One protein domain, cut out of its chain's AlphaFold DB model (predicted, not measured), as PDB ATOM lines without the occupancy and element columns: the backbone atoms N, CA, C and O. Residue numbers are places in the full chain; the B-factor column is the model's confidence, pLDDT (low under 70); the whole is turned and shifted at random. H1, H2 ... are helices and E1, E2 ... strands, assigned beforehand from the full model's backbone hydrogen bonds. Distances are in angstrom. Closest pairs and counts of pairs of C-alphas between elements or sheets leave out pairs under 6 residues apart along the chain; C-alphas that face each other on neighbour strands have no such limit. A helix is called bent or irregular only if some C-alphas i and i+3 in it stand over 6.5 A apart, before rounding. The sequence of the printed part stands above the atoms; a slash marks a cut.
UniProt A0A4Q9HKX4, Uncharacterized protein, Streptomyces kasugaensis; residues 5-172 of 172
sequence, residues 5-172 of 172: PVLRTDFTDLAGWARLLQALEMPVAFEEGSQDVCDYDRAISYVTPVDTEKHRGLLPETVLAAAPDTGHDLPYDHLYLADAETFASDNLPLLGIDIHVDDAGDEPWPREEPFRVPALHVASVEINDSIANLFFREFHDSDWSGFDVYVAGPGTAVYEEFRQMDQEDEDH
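Overview. This is residues 5 to 172 of the 172 residues of an uncharacterized protein of Streptomyces kasugaensis (UniProt A0A4Q9HKX4). A small, strongly twisted sheet of five strands has H1 and H4 over one face, curling round H4, and H2 over the other face. H6 lies away from this body at the end of a long link, and its last turn with the tail, residues 167 to 172, sticks out. The 168 printed residues hold six named helices and five named strands, along the chain E1 H1 E2 H2 E3 H3 E4 E5 H4 H5 H6. The sheet is mixed, in the order E2, E1, E3, E4, E5; the class is mixed, helices and strands, with 75 residues in named elements, under half. The whole is compact, with a radius of gyration of the C-alphas of 16.5 A and spans of 47 by 40 by 39 A.

Along the chain. The strands are E1, residues 5 to 8, from C-alpha 5 at (-11.479, 28.560, -36.453); E2, 47 to 50; E3, 78 to 82, 13.8 A long; E4, 94 to 98, 12.7 A; and E5, 115 to 117. The helices are H1, 14 to 25, 16.8 A; H2, 60 to 66, 10.0 A; H3, 84 to 88; H4, 119 to 130, 17.6 A; H5, 136 to 139; and H6, 157 to 170, 20.7 A, ending with C-alpha 170 at (-28.637, 31.864, -27.149). H4 is irregular: C-alphas 120 and 123 are 7.0 A apart.

Arrangement. E1 is parallel to E2, with N 6 and O 48 at 2.8 A, and to E3, with N 80 and O 5 at 2.9 A. E3 and E4 are antiparallel, with N 81 and O 95 at 2.8 A. E4 and E5 form a hairpin, with N 94 and O 117 at 2.8 A. E1, H1, E2 is a strand-helix-strand unit, two parallel neighbour strands joined through a helix; E2, H2, E3 is a split one, with E1 between its strands. Both crossovers are right-handed. H1, at a height over the sheet of 9.6 A, touches H4 at a steep tilt of 44 degrees, the same way; their closest C-alphas, of Leu 24 and Ala 119, are 5.9 A apart. H2, on the opposite face, is over E4. H5 touches H4, the closest C-alphas being those of Asp 129 and Phe 136, 5.8 A apart. H3 and H5 only graze the sheet. H6 is not on the sheet and touches no helix. Every O i to N i+4 pair is within hydrogen-bond range in H1, H2 and H3, 6 of 8 in H4 and 9 of 10 in H6; H5 is too short for such a pair.

Size, cuts and confidence. The two C-alphas farthest apart, of Asp 106 and Gly 155, are 51.4 A apart. The printed part has no cut. The links H1 to E2, H2 to E3, E4 to E5 and H5 to H6 are long; residues 28 to 29 pair antiparallel with 150 to 151. Residues 103 to 108 and 169 to 172 have pLDDT under 70.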
ATOM      1  N   PRO A   5     -11.422  27.186 -35.972       95.62
ATOM      2  CA  PRO A   5     -11.479  28.560 -36.453       95.62
ATOM      3  C   PRO A   5     -11.412  28.653 -37.985       95.62
ATOM      4  O   PRO A   5     -10.556  28.041 -38.619       95.62
ATOM      5  N   VAL A   6     -12.244  29.516 -38.575       97.50
ATOM      6  CA  VAL A   6     -12.176  29.923 -39.992       97.50
ATOM      7  C   VAL A   6     -11.608  31.333 -40.067       97.50
ATOM      8  O   VAL A   6     -12.305  32.327 -39.850       97.50
ATOM      9  N   LEU A   7     -10.315  31.438 -40.355       97.56
ATOM     10  CA  LEU A   7      -9.600  32.705 -40.420       97.56
ATOM     11  C   LEU A   7      -9.785  33.345 -41.792       97.56
ATOM     12  O   LEU A   7      -9.361  32.798 -42.811       97.56
ATOM     13  N   ARG A   8     -10.336  34.556 -41.829       98.06
ATOM     14  CA  ARG A   8     -10.328  35.347 -43.057       98.06
ATOM     15  C   ARG A   8      -8.936  35.919 -43.310       98.06
ATOM     16  O   ARG A   8      -8.411  36.659 -42.477       98.06
ATOM     17  N   THR A   9      -8.359  35.618 -44.468       97.75
ATOM     18  CA  THR A   9      -7.030  36.116 -44.863       97.75
ATOM     19  C   THR A   9      -7.088  37.008 -46.101       97.75
ATOM     20  O   THR A   9      -6.251  37.905 -46.241       97.75
ATOM     21  N   ASP A  10      -8.111  36.856 -46.949       96.19
ATOM     22  CA  ASP A  10      -8.437  37.820 -47.998       96.19
ATOM     23  C   ASP A  10      -9.669  38.665 -47.638       96.19
ATOM     24  O   ASP A  10     -10.755  38.178 -47.331       96.19
ATOM     25  N   PHE A  11      -9.497  39.982 -47.698       96.19
ATOM     26  CA  PHE A  11     -10.531  40.967 -47.378       96.19
ATOM     27  C   PHE A  11     -10.904  41.819 -48.595       96.19
ATOM     28  O   PHE A  11     -11.512  42.880 -48.446       96.19
ATOM     29  N   THR A  12     -10.488  41.417 -49.796       95.25
ATOM     30  CA  THR A  12     -10.826  42.139 -51.028       95.25
ATOM     31  C   THR A  12     -12.266  41.885 -51.480       95.25
ATOM     32  O   THR A  12     -12.870  42.784 -52.066       95.25
ATOM     33  N   ASP A  13     -12.852  40.733 -51.129       93.94
ATOM     34  CA  ASP A  13     -14.245  40.388 -51.424       93.94
ATOM     35  C   ASP A  13     -15.099  40.282 -50.143       93.94
ATOM     36  O   ASP A  13     -15.132  39.265 -49.447       93.94
ATOM     37  N   LEU A  14     -15.811  41.363 -49.804       94.50
ATOM     38  CA  LEU A  14     -16.782  41.371 -48.699       94.50
ATOM     39  C   LEU A  14     -18.014  40.507 -49.000       94.50
ATOM     40  O   LEU A  14     -18.577  39.910 -48.084       94.50
ATOM     41  N   ALA A  15     -18.440  40.442 -50.264       96.62
ATOM     42  CA  ALA A  15     -19.606  39.660 -50.652       96.62
ATOM     43  C   ALA A  15     -19.282  38.161 -50.646       96.62
ATOM     44  O   ALA A  15     -20.109  37.358 -50.231       96.62
ATOM     45  N   GLY A  16     -18.073  37.782 -51.061       96.75
ATOM     46  CA  GLY A  16     -17.517  36.434 -50.924       96.75
ATOM     47  C   GLY A  16     -17.483  35.962 -49.481       96.75
ATOM     48  O   GLY A  16     -17.965  34.870 -49.199       96.75
ATOM     49  N   TRP A  17     -17.023  36.809 -48.556       97.31
ATOM     50  CA  TRP A  17     -17.061  36.486 -47.129       97.31
ATOM     51  C   TRP A  17     -18.488  36.233 -46.628       97.31
ATOM     52  O   TRP A  17     -18.743  35.201 -46.022       97.31
ATOM     53  N   ALA A  18     -19.441  37.112 -46.953       96.31
ATOM     54  CA  ALA A  18     -20.840  36.910 -46.568       96.31
ATOM     55  C   ALA A  18     -21.446  35.625 -47.167       96.31
ATOM     56  O   ALA A  18     -22.179  34.919 -46.481       96.31
ATOM     57  N   ARG A  19     -21.116  35.297 -48.427       96.38
ATOM     58  CA  ARG A  19     -21.531  34.042 -49.075       96.38
ATOM     59  C   ARG A  19     -20.941  32.815 -48.382       96.38
ATOM     60  O   ARG A  19     -21.646  31.830 -48.216       96.38
ATOM     61  N   LEU A  20     -19.673  32.878 -47.978       97.19
ATOM     62  CA  LEU A  20     -19.010  31.796 -47.252       97.19
ATOM     63  C   LEU A  20     -19.678  31.557 -45.899       97.19
ATOM     64  O   LEU A  20     -20.017  30.419 -45.602       97.19
ATOM     65  N   LEU A  21     -19.915  32.612 -45.115       95.44
ATOM     66  CA  LEU A  21     -20.620  32.483 -43.836       95.44
ATOM     67  C   LEU A  21     -22.001  31.861 -44.031       95.44
ATOM     68  O   LEU A  21     -22.349  30.911 -43.340       95.44
ATOM     69  N   GLN A  22     -22.735  32.317 -45.048       93.38
ATOM     70  CA  GLN A  22     -24.025  31.731 -45.383       93.38
ATOM     71  C   GLN A  22     -23.907  30.238 -45.722       93.38
ATOM     72  O   GLN A  22     -24.726  29.455 -45.263       93.38
ATOM     73  N   ALA A  23     -22.902  29.832 -46.504       94.56
ATOM     74  CA  ALA A  23     -22.684  28.428 -46.849       94.56
ATOM     75  C   ALA A  23     -22.333  27.570 -45.619       94.56
ATOM     76  O   ALA A  23     -22.845  26.465 -45.495       94.56
ATOM     77  N   LEU A  24     -21.523  28.086 -44.690       94.31
ATOM     78  CA  LEU A  24     -21.184  27.402 -43.432       94.31
ATOM     79  C   LEU A  24     -22.386  27.300 -42.471       94.31
ATOM     80  O   LEU A  24     -22.435  26.437 -41.597       94.31
ATOM     81  N   GLU A  25     -23.381  28.166 -42.624       91.56
ATOM     82  CA  GLU A  25     -24.609  28.143 -41.827       91.56
ATOM     83  C   GLU A  25     -25.710  27.259 -42.417       91.56
ATOM     84  O   GLU A  25     -26.679  26.969 -41.715       91.56
ATOM     85  N   MET A  26     -25.594  26.849 -43.683       91.19
ATOM     86  CA  MET A  26     -26.628  26.073 -44.362       91.19
ATOM     87  C   MET A  26     -26.697  24.641 -43.817       91.19
ATOM     88  O   MET A  26     -25.678  23.951 -43.821       91.19
ATOM     89  N   PRO A  27     -27.889  24.159 -43.425       91.75
ATOM     90  CA  PRO A  27     -28.095  22.743 -43.177       91.75
ATOM     91  C   PRO A  27     -27.971  21.955 -44.481       91.75
ATOM     92  O   PRO A  27     -28.559  22.326 -45.509       91.75
ATOM     93  N   VAL A  28     -27.234  20.850 -44.431       92.00
ATOM     94  CA  VAL A  28     -26.989  19.979 -45.584       92.00
ATOM     95  C   VAL A  28     -27.226  18.504 -45.279       92.00
ATOM     96  O   VAL A  28     -26.972  18.071 -44.166       92.00
ATOM     97  N   ALA A  29     -27.678  17.727 -46.266       90.56
ATOM     98  CA  ALA A  29     -27.831  16.272 -46.159       90.56
ATOM     99  C   ALA A  29     -27.199  15.553 -47.359       90.56
ATOM    100  O   ALA A  29     -27.059  16.129 -48.440       90.56
ATOM    101  N   PHE A  30     -26.875  14.269 -47.189       86.44
ATOM    102  CA  PHE A  30     -26.399  13.385 -48.268       86.44
ATOM    103  C   PHE A  30     -27.517  12.550 -48.911       86.44
ATOM    104  O   PHE A  30     -27.279  11.819 -49.874       86.44
ATOM    105  N   GLU A  31     -28.745  12.657 -48.399       87.50
ATOM    106  CA  GLU A  31     -29.930  12.005 -48.953       87.50
ATOM    107  C   GLU A  31     -30.862  13.033 -49.605       87.50
ATOM    108  O   GLU A  31     -31.293  14.005 -48.976       87.50
ATOM    109  N   GLU A  32     -31.197  12.810 -50.880       84.50
ATOM    110  CA  GLU A  32     -32.085  13.702 -51.622       84.50
ATOM    111  C   GLU A  32     -33.477  13.728 -50.986       84.50
ATOM    112  O   GLU A  32     -34.164  12.712 -50.887       84.50
ATOM    113  N   GLY A  33     -33.931  14.923 -50.612       82.31
ATOM    114  CA  GLY A  33     -35.284  15.116 -50.105       82.31
ATOM    115  C   GLY A  33     -35.493  14.667 -48.662       82.31
ATOM    116  O   GLY A  33     -36.655  14.575 -48.256       82.31
ATOM    117  N   SER A  34     -34.422  14.439 -47.884       86.25
ATOM    118  CA  SER A  34     -34.565  14.268 -46.437       86.25
ATOM    119  C   SER A  34     -35.345  15.448 -45.843       86.25
ATOM    120  O   SER A  34     -35.153  16.610 -46.214       86.25
ATOM    121  N   GLN A  35     -36.286  15.144 -44.953       81.81
ATOM    122  CA  GLN A  35     -37.043  16.132 -44.179       81.81
ATOM    123  C   GLN A  35     -36.826  15.955 -42.676       81.81
ATOM    124  O   GLN A  35     -37.392  16.723 -41.901       81.81
ATOM    125  N   ASP A  36     -36.059  14.938 -42.268       84.44
ATOM    126  CA  ASP A  36     -35.709  14.740 -40.870       84.44
ATOM    127  C   ASP A  36     -34.553  15.676 -40.537       84.44
ATOM    128  O   ASP A  36     -33.474  15.567 -41.108       84.44
ATOM    129  N   VAL A  37     -34.786  16.607 -39.617       81.69
ATOM    130  CA  VAL A  37     -33.778  17.565 -39.146       81.69
ATOM    131  C   VAL A  37     -32.539  16.840 -38.604       81.69
ATOM    132  O   VAL A  37     -31.442  17.375 -38.702       81.69
ATOM    133  N   CYS A  38     -32.683  15.607 -38.105       82.56
ATOM    134  CA  CYS A  38     -31.571  14.805 -37.589       82.56
ATOM    135  C   CYS A  38     -30.603  14.311 -38.676       82.56
ATOM    136  O   CYS A  38     -29.479  13.945 -38.343       82.56
ATOM    137  N   ASP A  39     -31.032  14.278 -39.942       86.19
ATOM    138  CA  ASP A  39     -30.199  13.842 -41.071       86.19
ATOM    139  C   ASP A  39     -29.346  14.983 -41.653       86.19
ATOM    140  O   ASP A  39     -28.584  14.761 -42.596       86.19
ATOM    141  N   TYR A  40     -29.520  16.212 -41.149       88.81
ATOM    142  CA  TYR A  40     -28.841  17.398 -41.654       88.81
ATOM    143  C   TYR A  40     -27.688  17.831 -40.748       88.81
ATOM    144  O   TYR A  40     -27.849  17.999 -39.540       88.81
ATOM    145  N   ASP A  41     -26.554  18.132 -41.373       89.06
ATOM    146  CA  ASP A  41     -25.358  18.670 -40.732       89.06
ATOM    147  C   ASP A  41     -25.303  20.198 -40.905       89.06
ATOM    148  O   ASP A  41     -25.706  20.726 -41.946       89.06
ATOM    149  N   ARG A  42     -24.759  20.936 -39.924       83.56
ATOM    150  CA  ARG A  42     -24.573  22.399 -40.020       83.56
ATOM    151  C   ARG A  42     -23.203  22.862 -39.537       83.56
ATOM    152  O   ARG A  42     -22.870  22.657 -38.379       83.56
ATOM    153  N   ALA A  43     -22.446  23.583 -40.369       77.50
ATOM    154  CA  ALA A  43     -21.042  23.873 -40.059       77.50
ATOM    155  C   ALA A  43     -20.839  24.884 -38.918       77.50
ATOM    156  O   ALA A  43     -19.872  24.737 -38.183       77.50
ATOM    157  N   ILE A  44     -21.718  25.877 -38.716       77.62
ATOM    158  CA  ILE A  44     -21.491  26.923 -37.692       77.62
ATOM    159  C   ILE A  44     -21.317  26.373 -36.265       77.62
ATOM    160  O   ILE A  44     -20.559  26.935 -35.483       77.62
ATOM    161  N   SER A  45     -21.988  25.268 -35.921       72.75
ATOM    162  CA  SER A  45     -21.846  24.635 -34.602       72.75
ATOM    163  C   SER A  45     -20.465  24.008 -34.414       72.75
ATOM    164  O   SER A  45     -20.044  23.757 -33.287       72.75
ATOM    165  N   TYR A  46     -19.759  23.775 -35.516       86.00
ATOM    166  CA  TYR A  46     -18.467  23.124 -35.547       86.00
ATOM    167  C   TYR A  46     -17.317  24.054 -35.944       86.00
ATOM    168  O   TYR A  46     -16.172  23.737 -35.644       86.00
ATOM    169  N   VAL A  47     -17.595  25.222 -36.542       93.75
ATOM    170  CA  VAL A  47     -16.571  26.216 -36.896       93.75
ATOM    171  C   VAL A  47     -16.869  27.632 -36.399       93.75
ATOM    172  O   VAL A  47     -18.005  28.090 -36.398       93.75
ATOM    173  N   THR A  48     -15.824  28.372 -36.024       94.56
ATOM    174  CA  THR A  48     -15.927  29.769 -35.570       94.56
ATOM    175  C   THR A  48     -15.291  30.731 -36.575       94.56
ATOM    176  O   THR A  48     -14.068  30.714 -36.749       94.56
ATOM    177  N   PRO A  49     -16.058  31.638 -37.207       95.31
ATOM    178  CA  PRO A  49     -15.493  32.654 -38.087       95.31
ATOM    179  C   PRO A  49     -14.620  33.673 -37.341       95.31
ATOM    180  O   PRO A  49     -15.022  34.243 -36.328       95.31
ATOM    181  N   VAL A  50     -13.441  33.979 -37.886       96.00
ATOM    182  CA  VAL A  50     -12.506  34.970 -37.334       96.00
ATOM    183  C   VAL A  50     -12.164  36.021 -38.392       96.00
ATOM    184  O   VAL A  50     -11.213  35.893 -39.167       96.00
ATOM    185  N   ASP A  51     -12.931  37.110 -38.384       96.06
ATOM    186  CA  ASP A  51     -12.790  38.253 -39.296       96.06
ATOM    187  C   ASP A  51     -11.940  39.357 -38.642       96.06
ATOM    188  O   ASP A  51     -12.443  40.306 -38.043       96.06
ATOM    189  N   THR A  52     -10.612  39.200 -38.655       95.25
ATOM    190  CA  THR A  52      -9.687  40.192 -38.077       95.25
ATOM    191  C   THR A  52      -8.562  40.531 -39.043       95.25
ATOM    192  O   THR A  52      -7.755  39.675 -39.388       95.25
ATOM    193  N   GLU A  53      -8.434  41.816 -39.375       94.75
ATOM    194  CA  GLU A  53      -7.451  42.375 -40.319       94.75
ATOM    195  C   GLU A  53      -5.992  41.946 -40.047       94.75
ATOM    196  O   GLU A  53      -5.170  41.893 -40.960       94.75
ATOM    197  N   LYS A  54      -5.661  41.590 -38.797       95.12
ATOM    198  CA  LYS A  54      -4.339  41.075 -38.402       95.12
ATOM    199  C   LYS A  54      -3.939  39.781 -39.131       95.12
ATOM    200  O   LYS A  54      -2.753  39.482 -39.191       95.12
ATOM    201  N   HIS A  55      -4.911  39.021 -39.640       95.12
ATOM    202  CA  HIS A  55      -4.695  37.783 -40.392       95.12
ATOM    203  C   HIS A  55      -4.645  38.009 -41.910       95.12
ATOM    204  O   HIS A  55      -4.526  37.046 -42.667       95.12
ATOM    205  N   ARG A  56      -4.733  39.261 -42.389       97.19
ATOM    206  CA  ARG A  56      -4.651  39.555 -43.821       97.19
ATOM    207  C   ARG A  56      -3.362  38.990 -44.414       97.19
ATOM    208  O   ARG A  56      -2.270  39.315 -43.953       97.19
ATOM    209  N   GLY A  57      -3.500  38.218 -45.490       95.81
ATOM    210  CA  GLY A  57      -2.375  37.621 -46.208       95.81
ATOM    211  C   GLY A  57      -1.605  36.577 -45.399       95.81
ATOM    212  O   GLY A  57      -0.463  36.288 -45.746       95.81
ATOM    213  N   LEU A  58      -2.190  36.046 -44.319       96.25
ATOM    214  CA  LEU A  58      -1.617  34.933 -43.571       96.25
ATOM    215  C   LEU A  58      -1.481  33.715 -44.491       96.25
ATOM    216  O   LEU A  58      -2.439  33.332 -45.162       96.25
ATOM    217  N   LEU A  59      -0.283  33.134 -44.511       95.69
ATOM    218  CA  LEU A  59       0.060  31.991 -45.351       95.69
ATOM    219  C   LEU A  59       0.071  30.690 -44.527       95.69
ATOM    220  O   LEU A  59       0.416  30.743 -43.339       95.69
ATOM    221  N   PRO A  60      -0.235  29.530 -45.137       94.81
ATOM    222  CA  PRO A  60      -0.227  28.223 -44.469       94.81
ATOM    223  C   PRO A  60       1.067  27.926 -43.712       94.81
ATOM    224  O   PRO A  60       1.039  27.535 -42.548       94.81
ATOM    225  N   GLU A  61       2.220  28.199 -44.320       94.69
ATOM    226  CA  GLU A  61       3.531  27.974 -43.711       94.69
ATOM    227  C   GLU A  61       3.754  28.818 -42.450       94.69
ATOM    228  O   GLU A  61       4.481  28.409 -41.548       94.69
ATOM    229  N   THR A  62       3.107  29.985 -42.356       94.56
ATOM    230  CA  THR A  62       3.186  30.841 -41.165       94.56
ATOM    231  C   THR A  62       2.344  30.268 -40.031       94.56
ATOM    232  O   THR A  62       2.762  30.330 -38.877       94.56
ATOM    233  N   VAL A  63       1.186  29.684 -40.353       93.00
ATOM    234  CA  VAL A  63       0.349  28.966 -39.382       93.00
ATOM    235  C   VAL A  63       1.095  27.743 -38.859       93.00
ATOM    236  O   VAL A  63       1.259  27.601 -37.651       93.00
ATOM    237  N   LEU A  64       1.621  26.910 -39.757       92.06
ATOM    238  CA  LEU A  64       2.342  25.686 -39.404       92.06
ATOM    239  C   LEU A  64       3.611  25.961 -38.589       92.06
ATOM    240  O   LEU A  64       3.921  25.204 -37.672       92.06
ATOM    241  N   ALA A  65       4.328  27.050 -38.883       91.06
ATOM    242  CA  ALA A  65       5.492  27.469 -38.101       91.06
ATOM    243  C   ALA A  65       5.132  28.007 -36.703       91.06
ATOM    244  O   ALA A  65       5.994  28.051 -35.827       91.06
ATOM    245  N   ALA A  66       3.890  28.455 -36.501       89.19
ATOM    246  CA  ALA A  66       3.379  28.879 -35.199       89.19
ATOM    247  C   ALA A  66       2.703  27.734 -34.424       89.19
ATOM    248  O   ALA A  66       2.529  27.846 -33.210       89.19
ATOM    249  N   ALA A  67       2.311  26.662 -35.118       87.94
ATOM    250  CA  ALA A  67       1.663  25.503 -34.527       87.94
ATOM    251  C   ALA A  67       2.646  24.702 -33.647       87.94
ATOM    252  O   ALA A  67       3.808  24.536 -34.030       87.94
ATOM    253  N   PRO A  68       2.204  24.168 -32.495       82.81
ATOM    254  CA  PRO A  68       3.060  23.412 -31.576       82.81
ATOM    255  C   PRO A  68       3.699  22.177 -32.226       82.81
ATOM    256  O   PRO A  68       3.002  21.374 -32.836       82.81
ATOM    257  N   ASP A  69       5.017  22.004 -32.076       77.31
ATOM    258  CA  ASP A  69       5.783  20.901 -32.696       77.31
ATOM    259  C   ASP A  69       5.413  19.495 -32.174       77.31
ATOM    260  O   ASP A  69       5.822  18.486 -32.744       77.31
ATOM    261  N   THR A  70       4.656  19.435 -31.082       75.62
ATOM    262  CA  THR A  70       4.124  18.240 -30.414       75.62
ATOM    263  C   THR A  70       2.752  18.593 -29.847       75.62
ATOM    264  O   THR A  70       2.489  19.785 -29.667       75.62
ATOM    265  N   GLY A  71       1.920  17.593 -29.535       71.69
ATOM    266  CA  GLY A  71       0.532  17.746 -29.078       71.69
ATOM    267  C   GLY A  71       0.232  18.970 -28.195       71.69
ATOM    268  O   GLY A  71       1.058  19.440 -27.408       71.69
ATOM    269  N   HIS A  72      -0.982  19.501 -28.329       78.88
ATOM    270  CA  HIS A  72      -1.391  20.765 -27.722       78.88
ATOM    271  C   HIS A  72      -2.702  20.650 -26.942       78.88
ATOM    272  O   HIS A  72      -3.576  19.863 -27.290       78.88
ATOM    273  N   ASP A  73      -2.889  21.530 -25.958       79.12
ATOM    274  CA  ASP A  73      -4.143  21.645 -25.198       79.12
ATOM    275  C   ASP A  73      -5.199  22.517 -25.910       79.12
ATOM    276  O   ASP A  73      -6.184  22.931 -25.294       79.12
ATOM    277  N   LEU A  74      -4.987  22.869 -27.189       83.69
ATOM    278  CA  LEU A  74      -6.016  23.568 -27.959       83.69
ATOM    279  C   LEU A  74      -7.246  22.663 -28.123       83.69
ATOM    280  O   LEU A  74      -7.101  21.449 -28.269       83.69
ATOM    281  N   PRO A  75      -8.453  23.248 -28.123       83.81
ATOM    282  CA  PRO A  75      -9.695  22.490 -28.223       83.81
ATOM    283  C   PRO A  75     -10.020  22.005 -29.647       83.81
ATOM    284  O   PRO A  75     -11.061  21.377 -29.824       83.81
ATOM    285  N   TYR A  76      -9.152  22.309 -30.615       87.56
ATOM    286  CA  TYR A  76      -9.208  21.950 -32.033       87.56
ATOM    287  C   TYR A  76      -7.813  21.504 -32.483       87.56
ATOM    288  O   TYR A  76      -6.815  22.012 -31.967       87.56
ATOM    289  N   ASP A  77      -7.745  20.586 -33.439       90.19
ATOM    290  CA  ASP A  77      -6.524  19.984 -33.994       90.19
ATOM    291  C   ASP A  77      -6.196  20.490 -35.415       90.19
ATOM    292  O   ASP A  77      -5.103  20.265 -35.938       90.19
ATOM    293  N   HIS A  78      -7.106  21.266 -36.001       94.19
ATOM    294  CA  HIS A  78      -6.957  21.910 -37.296       94.19
ATOM    295  C   HIS A  78      -7.640  23.292 -37.319       94.19
ATOM    296  O   HIS A  78      -8.320  23.709 -36.377       94.19
ATOM    297  N   LEU A  79      -7.412  24.050 -38.391       96.12
ATOM    298  CA  LEU A  79      -8.112  25.307 -38.671       96.12
ATOM    299  C   LEU A  79      -8.286  25.531 -40.167       96.12
ATOM    300  O   LEU A  79      -7.636  24.881 -40.978       96.12
ATOM    301  N   TYR A  80      -9.090  26.521 -40.537       98.00
ATOM    302  CA  TYR A  80      -9.356  26.868 -41.928       98.00
ATOM    303  C   TYR A  80      -8.905  28.286 -42.268       98.00
ATOM    304  O   TYR A  80      -9.076  29.216 -41.477       98.00
ATOM    305  N   LEU A  81      -8.394  28.483 -43.483       98.31
ATOM    306  CA  LEU A  81      -8.138  29.798 -44.068       98.31
ATOM    307  C   LEU A  81      -9.128  30.074 -45.205       98.31
ATOM    308  O   LEU A  81      -9.283  29.266 -46.123       98.31
ATOM    309  N   ALA A  82      -9.757  31.248 -45.160       98.31
ATOM    310  CA  ALA A  82     -10.547  31.810 -46.248       98.31
ATOM    311  C   ALA A  82      -9.712  32.867 -46.983       98.31
ATOM    312  O   ALA A  82      -9.616  34.027 -46.556       98.31
ATOM    313  N   ASP A  83      -9.064  32.437 -48.063       97.88
ATOM    314  CA  ASP A  83      -8.118  33.231 -48.842       97.88
ATOM    315  C   ASP A  83      -8.685  33.632 -50.215       97.88
ATOM    316  O   ASP A  83      -9.871  33.473 -50.505       97.88
ATOM    317  N   ALA A  84      -7.836  34.197 -51.076       96.94
ATOM    318  CA  ALA A  84      -8.264  34.656 -52.394       96.94
ATOM    319  C   ALA A  84      -8.789  33.515 -53.285       96.94
ATOM    320  O   ALA A  84      -9.660  33.746 -54.122       96.94
ATOM    321  N   GLU A  85      -8.282  32.290 -53.116       97.38
ATOM    322  CA  GLU A  85      -8.748  31.128 -53.878       97.38
ATOM    323  C   GLU A  85     -10.133  30.682 -53.407       97.38
ATOM    324  O   GLU A  85     -10.983  30.366 -54.241       97.38
ATOM    325  N   THR A  86     -10.403  30.764 -52.097       97.94
ATOM    326  CA  THR A  86     -11.746  30.555 -51.542       97.94
ATOM    327  C   THR A  86     -12.769  31.426 -52.267       97.94
ATOM    328  O   THR A  86     -13.770  30.921 -52.764       97.94
ATOM    329  N   PHE A  87     -12.515  32.730 -52.392       97.62
ATOM    330  CA  PHE A  87     -13.490  33.656 -52.986       97.62
ATOM    331  C   PHE A  87     -13.504  33.662 -54.521       97.62
ATOM    332  O   PHE A  87     -14.452  34.178 -55.118       97.62
ATOM    333  N   ALA A  88     -12.489  33.077 -55.163       96.94
ATOM    334  CA  ALA A  88     -12.420  32.922 -56.613       96.94
ATOM    335  C   ALA A  88     -13.227  31.722 -57.145       96.94
ATOM    336  O   ALA A  88     -13.408  31.620 -58.360       96.94
ATOM    337  N   SER A  89     -13.704  30.831 -56.268       96.06
ATOM    338  CA  SER A  89     -14.459  29.628 -56.634       96.06
ATOM    339  C   SER A  89     -15.920  29.686 -56.180       96.06
ATOM    340  O   SER A  89     -16.248  30.274 -55.150       96.06
ATOM    341  N   ASP A  90     -16.805  29.022 -56.925       92.88
ATOM    342  CA  ASP A  90     -18.243  28.975 -56.630       92.88
ATOM    343  C   ASP A  90     -18.571  28.127 -55.391       92.88
ATOM    344  O   ASP A  90     -19.502  28.449 -54.656       92.88
ATOM    345  N   ASN A  91     -17.797  27.067 -55.130       93.19
ATOM    346  CA  ASN A  91     -17.973  26.190 -53.964       93.19
ATOM    347  C   ASN A  91     -17.230  26.675 -52.704       93.19
ATOM    348  O   ASN A  91     -17.235  25.977 -51.688       93.19
ATOM    349  N   LEU A  92     -16.602  27.856 -52.778       97.19
ATOM    350  CA  LEU A  92     -15.971  28.562 -51.659       97.19
ATOM    351  C   LEU A  92     -15.037  27.674 -50.810       97.19
ATOM    352  O   LEU A  92     -15.237  27.554 -49.602       97.19
ATOM    353  N   PRO A  93     -14.025  27.021 -51.406       97.44
ATOM    354  CA  PRO A  93     -13.237  26.025 -50.708       97.44
ATOM    355  C   PRO A  93     -12.302  26.680 -49.690       97.44
ATOM    356  O   PRO A  93     -11.484  27.544 -50.022       97.44
ATOM    357  N   LEU A  94     -12.398  26.241 -48.442       98.19
ATOM    358  CA  LEU A  94     -11.508  26.645 -47.363       98.19
ATOM    359  C   LEU A  94     -10.211  25.845 -47.421       98.19
ATOM    360  O   LEU A  94     -10.234  24.656 -47.731       98.19
ATOM    361  N   LEU A  95      -9.083  26.487 -47.123       98.31
ATOM    362  CA  LEU A  95      -7.813  25.782 -46.954       98.31
ATOM    363  C   LEU A  95      -7.709  25.281 -45.519       98.31
ATOM    364  O   LEU A  95      -7.483  26.079 -44.610       98.31
ATOM    365  N   GLY A  96      -7.898  23.984 -45.324       97.62
ATOM    366  CA  GLY A  96      -7.722  23.335 -44.036       97.62
ATOM    367  C   GLY A  96      -6.238  23.131 -43.718       97.62
ATOM    368  O   GLY A  96      -5.448  22.774 -44.594       97.62
ATOM    369  N   ILE A  97      -5.861  23.402 -42.472       96.50
ATOM    370  CA  ILE A  97      -4.500  23.325 -41.945       96.50
ATOM    371  C   ILE A  97      -4.510  22.395 -40.737       96.50
ATOM    372  O   ILE A  97      -5.042  22.763 -39.691       96.50
ATOM    373  N   ASP A  98      -3.878  21.233 -40.874       94.25
ATOM    374  CA  ASP A  98      -3.592  20.342 -39.752       94.25
ATOM    375  C   ASP A  98      -2.503  20.975 -38.870       94.25
ATOM    376  O   ASP A  98      -1.395  21.270 -39.332       94.25
ATOM    377  N   ILE A  99      -2.827  21.246 -37.606       91.81
ATOM    378  CA  ILE A  99      -1.884  21.818 -36.636       91.81
ATOM    379  C   ILE A  99      -1.459  20.798 -35.579       91.81
ATOM    380  O   ILE A  99      -0.571  21.097 -34.771       91.81
ATOM    381  N   HIS A 100      -2.037  19.601 -35.610       86.56
ATOM    382  CA  HIS A 100      -1.821  18.572 -34.618       86.56
ATOM    383  C   HIS A 100      -0.699  17.621 -35.021       86.56
ATOM    384  O   HIS A 100      -0.519  17.235 -36.171       86.56
ATOM    385  N   VAL A 101       0.093  17.238 -34.028       82.12
ATOM    386  CA  VAL A 101       1.134  16.225 -34.169       82.12
ATOM    387  C   VAL A 101       0.849  15.177 -33.113       82.12
ATOM    388  O   VAL A 101       0.898  15.494 -31.922       82.12
ATOM    389  N   ASP A 102       0.572  13.949 -33.550       73.06
ATOM    390  CA  ASP A 102       0.501  12.818 -32.632       73.06
ATOM    391  C   ASP A 102       1.923  12.288 -32.427       73.06
ATOM    392  O   ASP A 102       2.480  11.574 -33.266       73.06
ATOM    393  N   ASP A 103       2.549  12.724 -31.336       64.88
ATOM    394  CA  ASP A 103       3.871  12.276 -30.904       64.88
ATOM    395  C   ASP A 103       3.802  11.181 -29.824       64.88
ATOM    396  O   ASP A 103       4.838  10.664 -29.392       64.88
ATOM    397  N   ALA A 104       2.593  10.802 -29.403       58.62
ATOM    398  CA  ALA A 104       2.345   9.894 -28.294       58.62
ATOM    399  C   ALA A 104       1.837   8.530 -28.794       58.62
ATOM    400  O   ALA A 104       0.722   8.110 -28.498       58.62
ATOM    401  N   GLY A 105       2.696   7.778 -29.488       60.44
ATOM    402  CA  GLY A 105       2.358   6.436 -29.968       60.44
ATOM    403  C   GLY A 105       3.536   5.666 -30.567       60.44
ATOM    404  O   GLY A 105       4.637   6.196 -30.713       60.44
ATOM    405  N   ASP A 106       3.301   4.395 -30.910       58.25
ATOM    406  CA  ASP A 106       4.276   3.551 -31.626       58.25
ATOM    407  C   ASP A 106       4.430   3.964 -33.110       58.25
ATOM    408  O   ASP A 106       5.456   3.675 -33.728       58.25
ATOM    409  N   GLU A 107       3.442   4.675 -33.666       65.81
ATOM    410  CA  GLU A 107       3.443   5.241 -35.019       65.81
ATOM    411  C   GLU A 107       3.105   6.739 -34.931       65.81
ATOM    412  O   GLU A 107       1.932   7.082 -34.810       65.81
ATOM    413  N   PRO A 108       4.109   7.638 -34.921       69.38
ATOM    414  CA  PRO A 108       3.861   9.072 -34.892       69.38
ATOM    415  C   PRO A 108       3.262   9.521 -36.223       69.38
ATOM    416  O   PRO A 108       3.826   9.246 -37.289       69.38
ATOM    417  N   TRP A 109       2.150  10.242 -36.155       73.94
ATOM    418  CA  TRP A 109       1.470  10.751 -37.338       73.94
ATOM    419  C   TRP A 109       1.886  12.204 -37.579       73.94
ATOM    420  O   TRP A 109       1.570  13.071 -36.754       73.94
ATOM    421  N   PRO A 110       2.611  12.501 -38.675       83.94
ATOM    422  CA  PRO A 110       2.947  13.876 -39.016       83.94
ATOM    423  C   PRO A 110       1.682  14.666 -39.378       83.94
ATOM    424  O   PRO A 110       0.632  14.083 -39.648       83.94
ATOM    425  N   ARG A 111       1.811  15.996 -39.404       89.12
ATOM    426  CA  ARG A 111       0.786  16.871 -39.982       89.12
ATOM    427  C   ARG A 111       0.620  16.561 -41.462       89.12
ATOM    428  O   ARG A 111       1.627  16.390 -42.157       89.12
ATOM    429  N   GLU A 112      -0.615  16.583 -41.934       92.25
ATOM    430  CA  GLU A 112      -0.883  16.531 -43.370       92.25
ATOM    431  C   GLU A 112      -0.569  17.853 -44.078       92.25
ATOM    432  O   GLU A 112      -0.539  18.934 -43.477       92.25
ATOM    433  N   GLU A 113      -0.327  17.766 -45.388       93.19
ATOM    434  CA  GLU A 113      -0.216  18.961 -46.222       93.19
ATOM    435  C   GLU A 113      -1.563  19.710 -46.264       93.19
ATOM    436  O   GLU A 113      -2.620  19.081 -46.296       93.19
ATOM    437  N   PRO A 114      -1.562  21.058 -46.286       96.19
ATOM    438  CA  PRO A 114      -2.784  21.841 -46.446       96.19
ATOM    439  C   PRO A 114      -3.614  21.424 -47.665       96.19
ATOM    440  O   PRO A 114      -3.100  21.392 -48.784       96.19
ATOM    441  N   PHE A 115      -4.916  21.208 -47.472       97.19
ATOM    442  CA  PHE A 115      -5.837  20.805 -48.538       97.19
ATOM    443  C   PHE A 115      -7.158  21.577 -48.491       97.19
ATOM    444  O   PHE A 115      -7.495  22.246 -47.512       97.19
ATOM    445  N   ARG A 116      -7.900  21.544 -49.602       97.06
ATOM    446  CA  ARG A 116      -9.126  22.328 -49.782       97.06
ATOM    447  C   ARG A 116     -10.366  21.512 -49.427       97.06
ATOM    448  O   ARG A 116     -10.569  20.435 -49.982       97.06
ATOM    449  N   VAL A 117     -11.230  22.084 -48.592       96.88
ATOM    450  CA  VAL A 117     -12.546  21.536 -48.234       96.88
ATOM    451  C   VAL A 117     -13.628  22.492 -48.747       96.88
ATOM    452  O   VAL A 117     -13.600  23.674 -48.392       96.88
ATOM    453  N   PRO A 118     -14.574  22.052 -49.599       96.06
ATOM    454  CA  PRO A 118     -15.683  22.906 -50.017       96.06
ATOM    455  C   PRO A 118     -16.529  23.328 -48.813       96.06
ATOM    456  O   PRO A 118     -16.791  22.511 -47.933       96.06
ATOM    457  N   ALA A 119     -17.012  24.573 -48.793       95.69
ATOM    458  CA  ALA A 119     -17.692  25.131 -47.618       95.69
ATOM    459  C   ALA A 119     -18.872  24.272 -47.121       95.69
ATOM    460  O   ALA A 119     -19.034  24.089 -45.918       95.69
ATOM    461  N   LEU A 120     -19.655  23.694 -48.039       93.88
ATOM    462  CA  LEU A 120     -20.810  22.852 -47.698       93.88
ATOM    463  C   LEU A 120     -20.438  21.482 -47.101       93.88
ATOM    464  O   LEU A 120     -21.306  20.826 -46.546       93.88
ATOM    465  N   HIS A 121     -19.178  21.047 -47.194       94.38
ATOM    466  CA  HIS A 121     -18.707  19.777 -46.621       94.38
ATOM    467  C   HIS A 121     -18.005  19.932 -45.271       94.38
ATOM    468  O   HIS A 121     -17.731  18.929 -44.616       94.38
ATOM    469  N   VAL A 122     -17.720  21.166 -44.845       95.19
ATOM    470  CA  VAL A 122     -16.997  21.435 -43.594       95.19
ATOM    471  C   VAL A 122     -17.704  20.785 -42.410       95.19
ATOM    472  O   VAL A 122     -17.060  20.095 -41.635       95.19
ATOM    473  N   ALA A 123     -19.033  20.909 -42.320       92.50
ATOM    474  CA  ALA A 123     -19.807  20.294 -41.241       92.50
ATOM    475  C   ALA A 123     -19.537  18.787 -41.113       92.50
ATOM    476  O   ALA A 123     -19.325  18.281 -40.017       92.50
ATOM    477  N   SER A 124     -19.485  18.078 -42.239       91.06
ATOM    478  CA  SER A 124     -19.256  16.638 -42.247       91.06
ATOM    479  C   SER A 124     -17.825  16.272 -41.858       91.06
ATOM    480  O   SER A 124     -17.641  15.252 -41.196       91.06
ATOM    481  N   VAL A 125     -16.826  17.089 -42.214       93.56
ATOM    482  CA  VAL A 125     -15.448  16.923 -41.717       93.56
ATOM    483  C   VAL A 125     -15.436  17.036 -40.196       93.56
ATOM    484  O   VAL A 125     -15.048  16.085 -39.518       93.56
ATOM    485  N   GLU A 126     -15.959  18.140 -39.660       93.50
ATOM    486  CA  GLU A 126     -15.937  18.392 -38.219       93.50
ATOM    487  C   GLU A 126     -16.722  17.354 -37.410       93.50
ATOM    488  O   GLU A 126     -16.301  16.944 -36.330       93.50
ATOM    489  N   ILE A 127     -17.876  16.905 -37.915       90.19
ATOM    490  CA  ILE A 127     -18.683  15.883 -37.242       90.19
ATOM    491  C   ILE A 127     -17.898  14.584 -37.144       90.19
ATOM    492  O   ILE A 127     -17.813  14.018 -36.052       90.19
ATOM    493  N   ASN A 128     -17.330  14.120 -38.261       91.19
ATOM    494  CA  ASN A 128     -16.581  12.868 -38.293       91.19
ATOM    495  C   ASN A 128     -15.361  12.918 -37.374       91.19
ATOM    496  O   ASN A 128     -15.108  11.933 -36.672       91.19
ATOM    497  N   ASP A 129     -14.678  14.060 -37.339       90.19
ATOM    498  CA  ASP A 129     -13.528  14.284 -36.473       90.19
ATOM    499  C   ASP A 129     -13.941  14.283 -34.991       90.19
ATOM    500  O   ASP A 129     -13.410  13.519 -34.180       90.19
ATOM    501  N   SER A 130     -15.014  15.009 -34.650       86.94
ATOM    502  CA  SER A 130     -15.506  15.134 -33.271       86.94
ATOM    503  C   SER A 130     -15.951  13.811 -32.633       86.94
ATOM    504  O   SER A 130     -15.871  13.654 -31.409       86.94
ATOM    505  N   ILE A 131     -16.417  12.853 -33.444       87.75
ATOM    506  CA  ILE A 131     -16.834  11.514 -32.996       87.75
ATOM    507  C   ILE A 131     -15.756  10.444 -33.225       87.75
ATOM    508  O   ILE A 131     -16.015   9.268 -32.955       87.75
ATOM    509  N   ALA A 132     -14.573  10.836 -33.711       86.75
ATOM    510  CA  ALA A 132     -13.465   9.953 -34.069       86.75
ATOM    511  C   ALA A 132     -13.864   8.825 -35.047       86.75
ATOM    512  O   ALA A 132     -13.431   7.680 -34.898       86.75
ATOM    513  N   ASN A 133     -14.725   9.135 -36.024       88.25
ATOM    514  CA  ASN A 133     -15.062   8.213 -37.114       88.25
ATOM    515  C   ASN A 133     -14.063   8.325 -38.276       88.25
ATOM    516  O   ASN A 133     -13.629   7.300 -38.796       88.25
ATOM    517  N   LEU A 134     -13.713   9.559 -38.653       90.00
ATOM    518  CA  LEU A 134     -12.609   9.902 -39.552       90.00
ATOM    519  C   LEU A 134     -11.963  11.176 -39.021       90.00
ATOM    520  O   LEU A 134     -12.677  12.136 -38.743       90.00
ATOM    521  N   PHE A 135     -10.643  11.191 -38.898       90.25
ATOM    522  CA  PHE A 135      -9.908  12.377 -38.472       90.25
ATOM    523  C   PHE A 135      -9.731  13.366 -39.624       90.25
ATOM    524  O   PHE A 135      -9.664  12.955 -40.785       90.25
ATOM    525  N   PHE A 136      -9.569  14.656 -39.312       92.94
ATOM    526  CA  PHE A 136      -9.375  15.732 -40.296       92.94
ATOM    527  C   PHE A 136      -8.383  15.355 -41.415       92.94
ATOM    528  O   PHE A 136      -8.686  15.482 -42.602       92.94
ATOM    529  N   ARG A 137      -7.226  14.798 -41.040       90.81
ATOM    530  CA  ARG A 137      -6.172  14.332 -41.959       90.81
ATOM    531  C   ARG A 137      -6.654  13.358 -43.039       90.81
ATOM    532  O   ARG A 137      -6.183  13.399 -44.172       90.81
ATOM    533  N   GLU A 138      -7.606  12.489 -42.709       92.44
ATOM    534  CA  GLU A 138      -8.095  11.438 -43.607       92.44
ATOM    535  C   GLU A 138      -8.932  12.013 -44.759       92.44
ATOM    536  O   GLU A 138      -9.142  11.344 -45.771       92.44
ATOM    537  N   PHE A 139      -9.355  13.278 -44.657       93.62
ATOM    538  CA  PHE A 139     -10.060  13.975 -45.726       93.62
ATOM    539  C   PHE A 139      -9.139  14.544 -46.815       93.62
ATOM    540  O   PHE A 139      -9.653  14.953 -47.857       93.62
ATOM    541  N   HIS A 140      -7.812  14.525 -46.635       94.00
ATOM    542  CA  HIS A 140      -6.847  15.038 -47.619       94.00
ATOM    543  C   HIS A 140      -7.055  14.440 -49.021       94.00
ATOM    544  O   HIS A 140      -7.057  15.157 -50.022       94.00
ATOM    545  N   ASP A 141      -7.304  13.130 -49.084       90.88
ATOM    546  CA  ASP A 141      -7.479  12.388 -50.337       90.88
ATOM    547  C   ASP A 141      -8.951  12.295 -50.790       90.88
ATOM    548  O   ASP A 141      -9.281  11.529 -51.703       90.88
ATOM    549  N   SER A 142      -9.861  13.054 -50.167       91.94
ATOM    550  CA  SER A 142     -11.287  13.008 -50.505       91.94
ATOM    551  C   SER A 142     -11.570  13.613 -51.877       91.94
ATOM    552  O   SER A 142     -11.293  14.782 -52.144       91.94
ATOM    553  N   ASP A 143     -12.214  12.829 -52.742       89.94
ATOM    554  CA  ASP A 143     -12.799  13.344 -53.977       89.94
ATOM    555  C   ASP A 143     -14.182  13.937 -53.700       89.94
ATOM    556  O   ASP A 143     -15.208  13.262 -53.791       89.94
ATOM    557  N   TRP A 144     -14.204  15.232 -53.391       88.94
ATOM    558  CA  TRP A 144     -15.433  15.984 -53.133       88.94
ATOM    559  C   TRP A 144     -16.421  15.980 -54.306       88.94
ATOM    560  O   TRP A 144     -17.612  16.189 -54.096       88.94
ATOM    561  N   SER A 145     -15.968  15.730 -55.540       83.12
ATOM    562  CA  SER A 145     -16.858  15.714 -56.710       83.12
ATOM    563  C   SER A 145     -17.792  14.501 -56.749       83.12
ATOM    564  O   SER A 145     -18.775  14.513 -57.489       83.12
ATOM    565  N   GLY A 146     -17.498  13.467 -55.954       78.81
ATOM    566  CA  GLY A 146     -18.333  12.277 -55.808       78.81
ATOM    567  C   GLY A 146     -19.432  12.391 -54.749       78.81
ATOM    568  O   GLY A 146     -20.217  11.454 -54.614       78.81
ATOM    569  N   PHE A 147     -19.488  13.496 -53.999       81.12
ATOM    570  CA  PHE A 147     -20.445  13.686 -52.912       81.12
ATOM    571  C   PHE A 147     -21.464  14.765 -53.276       81.12
ATOM    572  O   PHE A 147     -21.186  15.960 -53.202       81.12
ATOM    573  N   ASP A 148     -22.668  14.337 -53.646       86.31
ATOM    574  CA  ASP A 148     -23.788  15.258 -53.798       86.31
ATOM    575  C   ASP A 148     -24.281  15.700 -52.418       86.31
ATOM    576  O   ASP A 148     -24.531  14.879 -51.533       86.31
ATOM    577  N   VAL A 149     -24.432  17.013 -52.252       89.75
ATOM    578  CA  VAL A 149     -24.924  17.630 -51.020       89.75
ATOM    579  C   VAL A 149     -26.225  18.358 -51.306       89.75
ATOM    580  O   VAL A 149     -26.300  19.217 -52.189       89.75
ATOM    581  N   TYR A 150     -27.253  18.039 -50.529       91.31
ATOM    582  CA  TYR A 150     -28.573  18.637 -50.638       91.31
ATOM    583  C   TYR A 150     -28.722  19.739 -49.600       91.31
ATOM    584  O   TYR A 150     -28.741  19.493 -48.397       91.31
ATOM    585  N   VAL A 151     -28.827  20.972 -50.083       91.44
ATOM    586  CA  VAL A 151     -28.910  22.166 -49.242       91.44
ATOM    587  C   VAL A 151     -30.361  22.446 -48.859       91.44
ATOM    588  O   VAL A 151     -31.192  22.750 -49.721       91.44
ATOM    589  N   ALA A 152     -30.660  22.447 -47.560       91.69
ATOM    590  CA  ALA A 152     -31.907  22.990 -47.029       91.69
ATOM    591  C   ALA A 152     -31.759  24.506 -46.828       91.69
ATOM    592  O   ALA A 152     -31.516  25.001 -45.732       91.69
ATOM    593  N   GLY A 153     -31.861  25.257 -47.926       87.88
ATOM    594  CA  GLY A 153     -31.644  26.705 -47.922       87.88
ATOM    595  C   GLY A 153     -32.799  27.527 -47.322       87.88
ATOM    596  O   GLY A 153     -33.856  26.978 -46.978       87.88
ATOM    597  N   PRO A 154     -32.638  28.865 -47.255       88.81
ATOM    598  CA  PRO A 154     -33.658  29.781 -46.750       88.81
ATOM    599  C   PRO A 154     -35.048  29.561 -47.355       88.81
ATOM    600  O   PRO A 154     -35.198  29.416 -48.570       88.81
ATOM    601  N   GLY A 155     -36.078  29.579 -46.504       86.06
ATOM    602  CA  GLY A 155     -37.473  29.359 -46.898       86.06
ATOM    603  C   GLY A 155     -37.912  27.890 -46.953       86.06
ATOM    604  O   GLY A 155     -39.089  27.627 -47.208       86.06
ATOM    605  N   THR A 156     -37.012  26.935 -46.696       89.19
ATOM    606  CA  THR A 156     -37.395  25.546 -46.405       89.19
ATOM    607  C   THR A 156     -37.831  25.407 -44.943       89.19
ATOM    608  O   THR A 156     -37.388  26.164 -44.082       89.19
ATOM    609  N   ALA A 157     -38.711  24.443 -44.647       89.44
ATOM    610  CA  ALA A 157     -39.150  24.192 -43.270       89.44
ATOM    611  C   ALA A 157     -37.972  23.796 -42.361       89.44
ATOM    612  O   ALA A 157     -37.861  24.318 -41.259       89.44
ATOM    613  N   VAL A 158     -37.064  22.960 -42.879       90.50
ATOM    614  CA  VAL A 158     -35.839  22.518 -42.195       90.50
ATOM    615  C   VAL A 158     -34.952  23.708 -41.826       90.50
ATOM    616  O   VAL A 158     -34.559  23.845 -40.674       90.50
ATOM    617  N   TYR A 159     -34.695  24.621 -42.770       90.38
ATOM    618  CA  TYR A 159     -33.896  25.819 -42.500       90.38
ATOM    619  C   TYR A 159     -34.478  26.675 -41.370       90.38
ATOM    620  O   TYR A 159     -33.749  27.130 -40.493       90.38
ATOM    621  N   GLU A 160     -35.794  26.908 -41.381       90.50
ATOM    622  CA  GLU A 160     -36.438  27.733 -40.354       90.50
ATOM    623  C   GLU A 160     -36.452  27.068 -38.976       90.50
ATOM    624  O   GLU A 160     -36.466  27.782 -37.973       90.50
ATOM    625  N   GLU A 161     -36.458  25.736 -38.918       88.88
ATOM    626  CA  GLU A 161     -36.358  24.969 -37.675       88.88
ATOM    627  C   GLU A 161     -34.944  25.055 -37.088       88.88
ATOM    628  O   GLU A 161     -34.797  25.502 -35.952       88.88
ATOM    629  N   PHE A 162     -33.900  24.796 -37.887       87.69
ATOM    630  CA  PHE A 162     -32.505  25.002 -37.464       87.69
ATOM    631  C   PHE A 162     -32.241  26.437 -36.994       87.69
ATOM    632  O   PHE A 162     -31.601  26.651 -35.968       87.69
ATOM    633  N   ARG A 163     -32.783  27.437 -37.703       85.50
ATOM    634  CA  ARG A 163     -32.664  28.852 -37.319       85.50
ATOM    635  C   ARG A 163     -33.342  29.162 -35.979       85.50
ATOM    636  O   ARG A 163     -32.943  30.107 -35.307       85.50
ATOM    637  N   GLN A 164     -34.413  28.451 -35.623       85.50
ATOM    638  CA  GLN A 164     -35.113  28.650 -34.349       85.50
ATOM    639  C   GLN A 164     -34.354  28.018 -33.185       85.50
ATOM    640  O   GLN A 164     -34.255  28.659 -32.144       85.50
ATOM    641  N   MET A 165     -33.782  26.827 -33.379       82.06
ATOM    642  CA  MET A 165     -32.995  26.136 -32.349       82.06
ATOM    643  C   MET A 165     -31.844  27.011 -31.828       82.06
ATOM    644  O   MET A 165     -31.693  27.152 -30.620       82.06
ATOM    645  N   ASP A 166     -31.131  27.710 -32.717       71.56
ATOM    646  CA  ASP A 166     -30.079  28.659 -32.315       71.56
ATOM    647  C   ASP A 166     -30.568  29.762 -31.379       71.56
ATOM    648  O   ASP A 166     -29.880  30.144 -30.438       71.56
ATOM    649  N   GLN A 167     -31.751  30.311 -31.657       72.50
ATOM    650  CA  GLN A 167     -32.291  31.421 -30.873       72.50
ATOM    651  C   GLN A 167     -32.669  30.963 -29.464       72.50
ATOM    652  O   GLN A 167     -32.571  31.741 -28.521       72.50
ATOM    653  N   GLU A 168     -33.086  29.706 -29.319       73.44
ATOM    654  CA  GLU A 168     -33.424  29.115 -28.025       73.44
ATOM    655  C   GLU A 168     -32.176  28.753 -27.199       73.44
ATOM    656  O   GLU A 168     -32.225  28.827 -25.965       73.44
ATOM    657  N   ASP A 169     -31.065  28.416 -27.861       60.75
ATOM    658  CA  ASP A 169     -29.768  28.145 -27.227       60.75
ATOM    659  C   ASP A 169     -29.036  29.434 -26.799       60.75
ATOM    660  O   ASP A 169     -28.352  29.437 -25.777       60.75
ATOM    661  N   GLU A 170     -29.204  30.552 -27.522       58.19
ATOM    662  CA  GLU A 170     -28.637  31.864 -27.149       58.19
ATOM    663  C   GLU A 170     -29.347  32.535 -25.953       58.19
ATOM    664  O   GLU A 170     -28.762  33.392 -25.282       58.19
ATOM    665  N   ASP A 171     -30.600  32.159 -25.675       54.97
ATOM    666  CA  ASP A 171     -31.447  32.750 -24.627       54.97
ATOM    667  C   ASP A 171     -31.311  32.066 -23.235       54.97
ATOM    668  O   ASP A 171     -32.000  32.470 -22.285       54.97
ATOM    669  N   HIS A 172     -30.423  31.071 -23.079       43.81
ATOM    670  CA  HIS A 172     -30.172  30.316 -21.831       43.81
ATOM    671  C   HIS A 172     -28.770  30.524 -21.233       43.81
ATOM    672  O   HIS A 172     -28.675  30.475 -19.979       43.81
TER     673      HIS A 172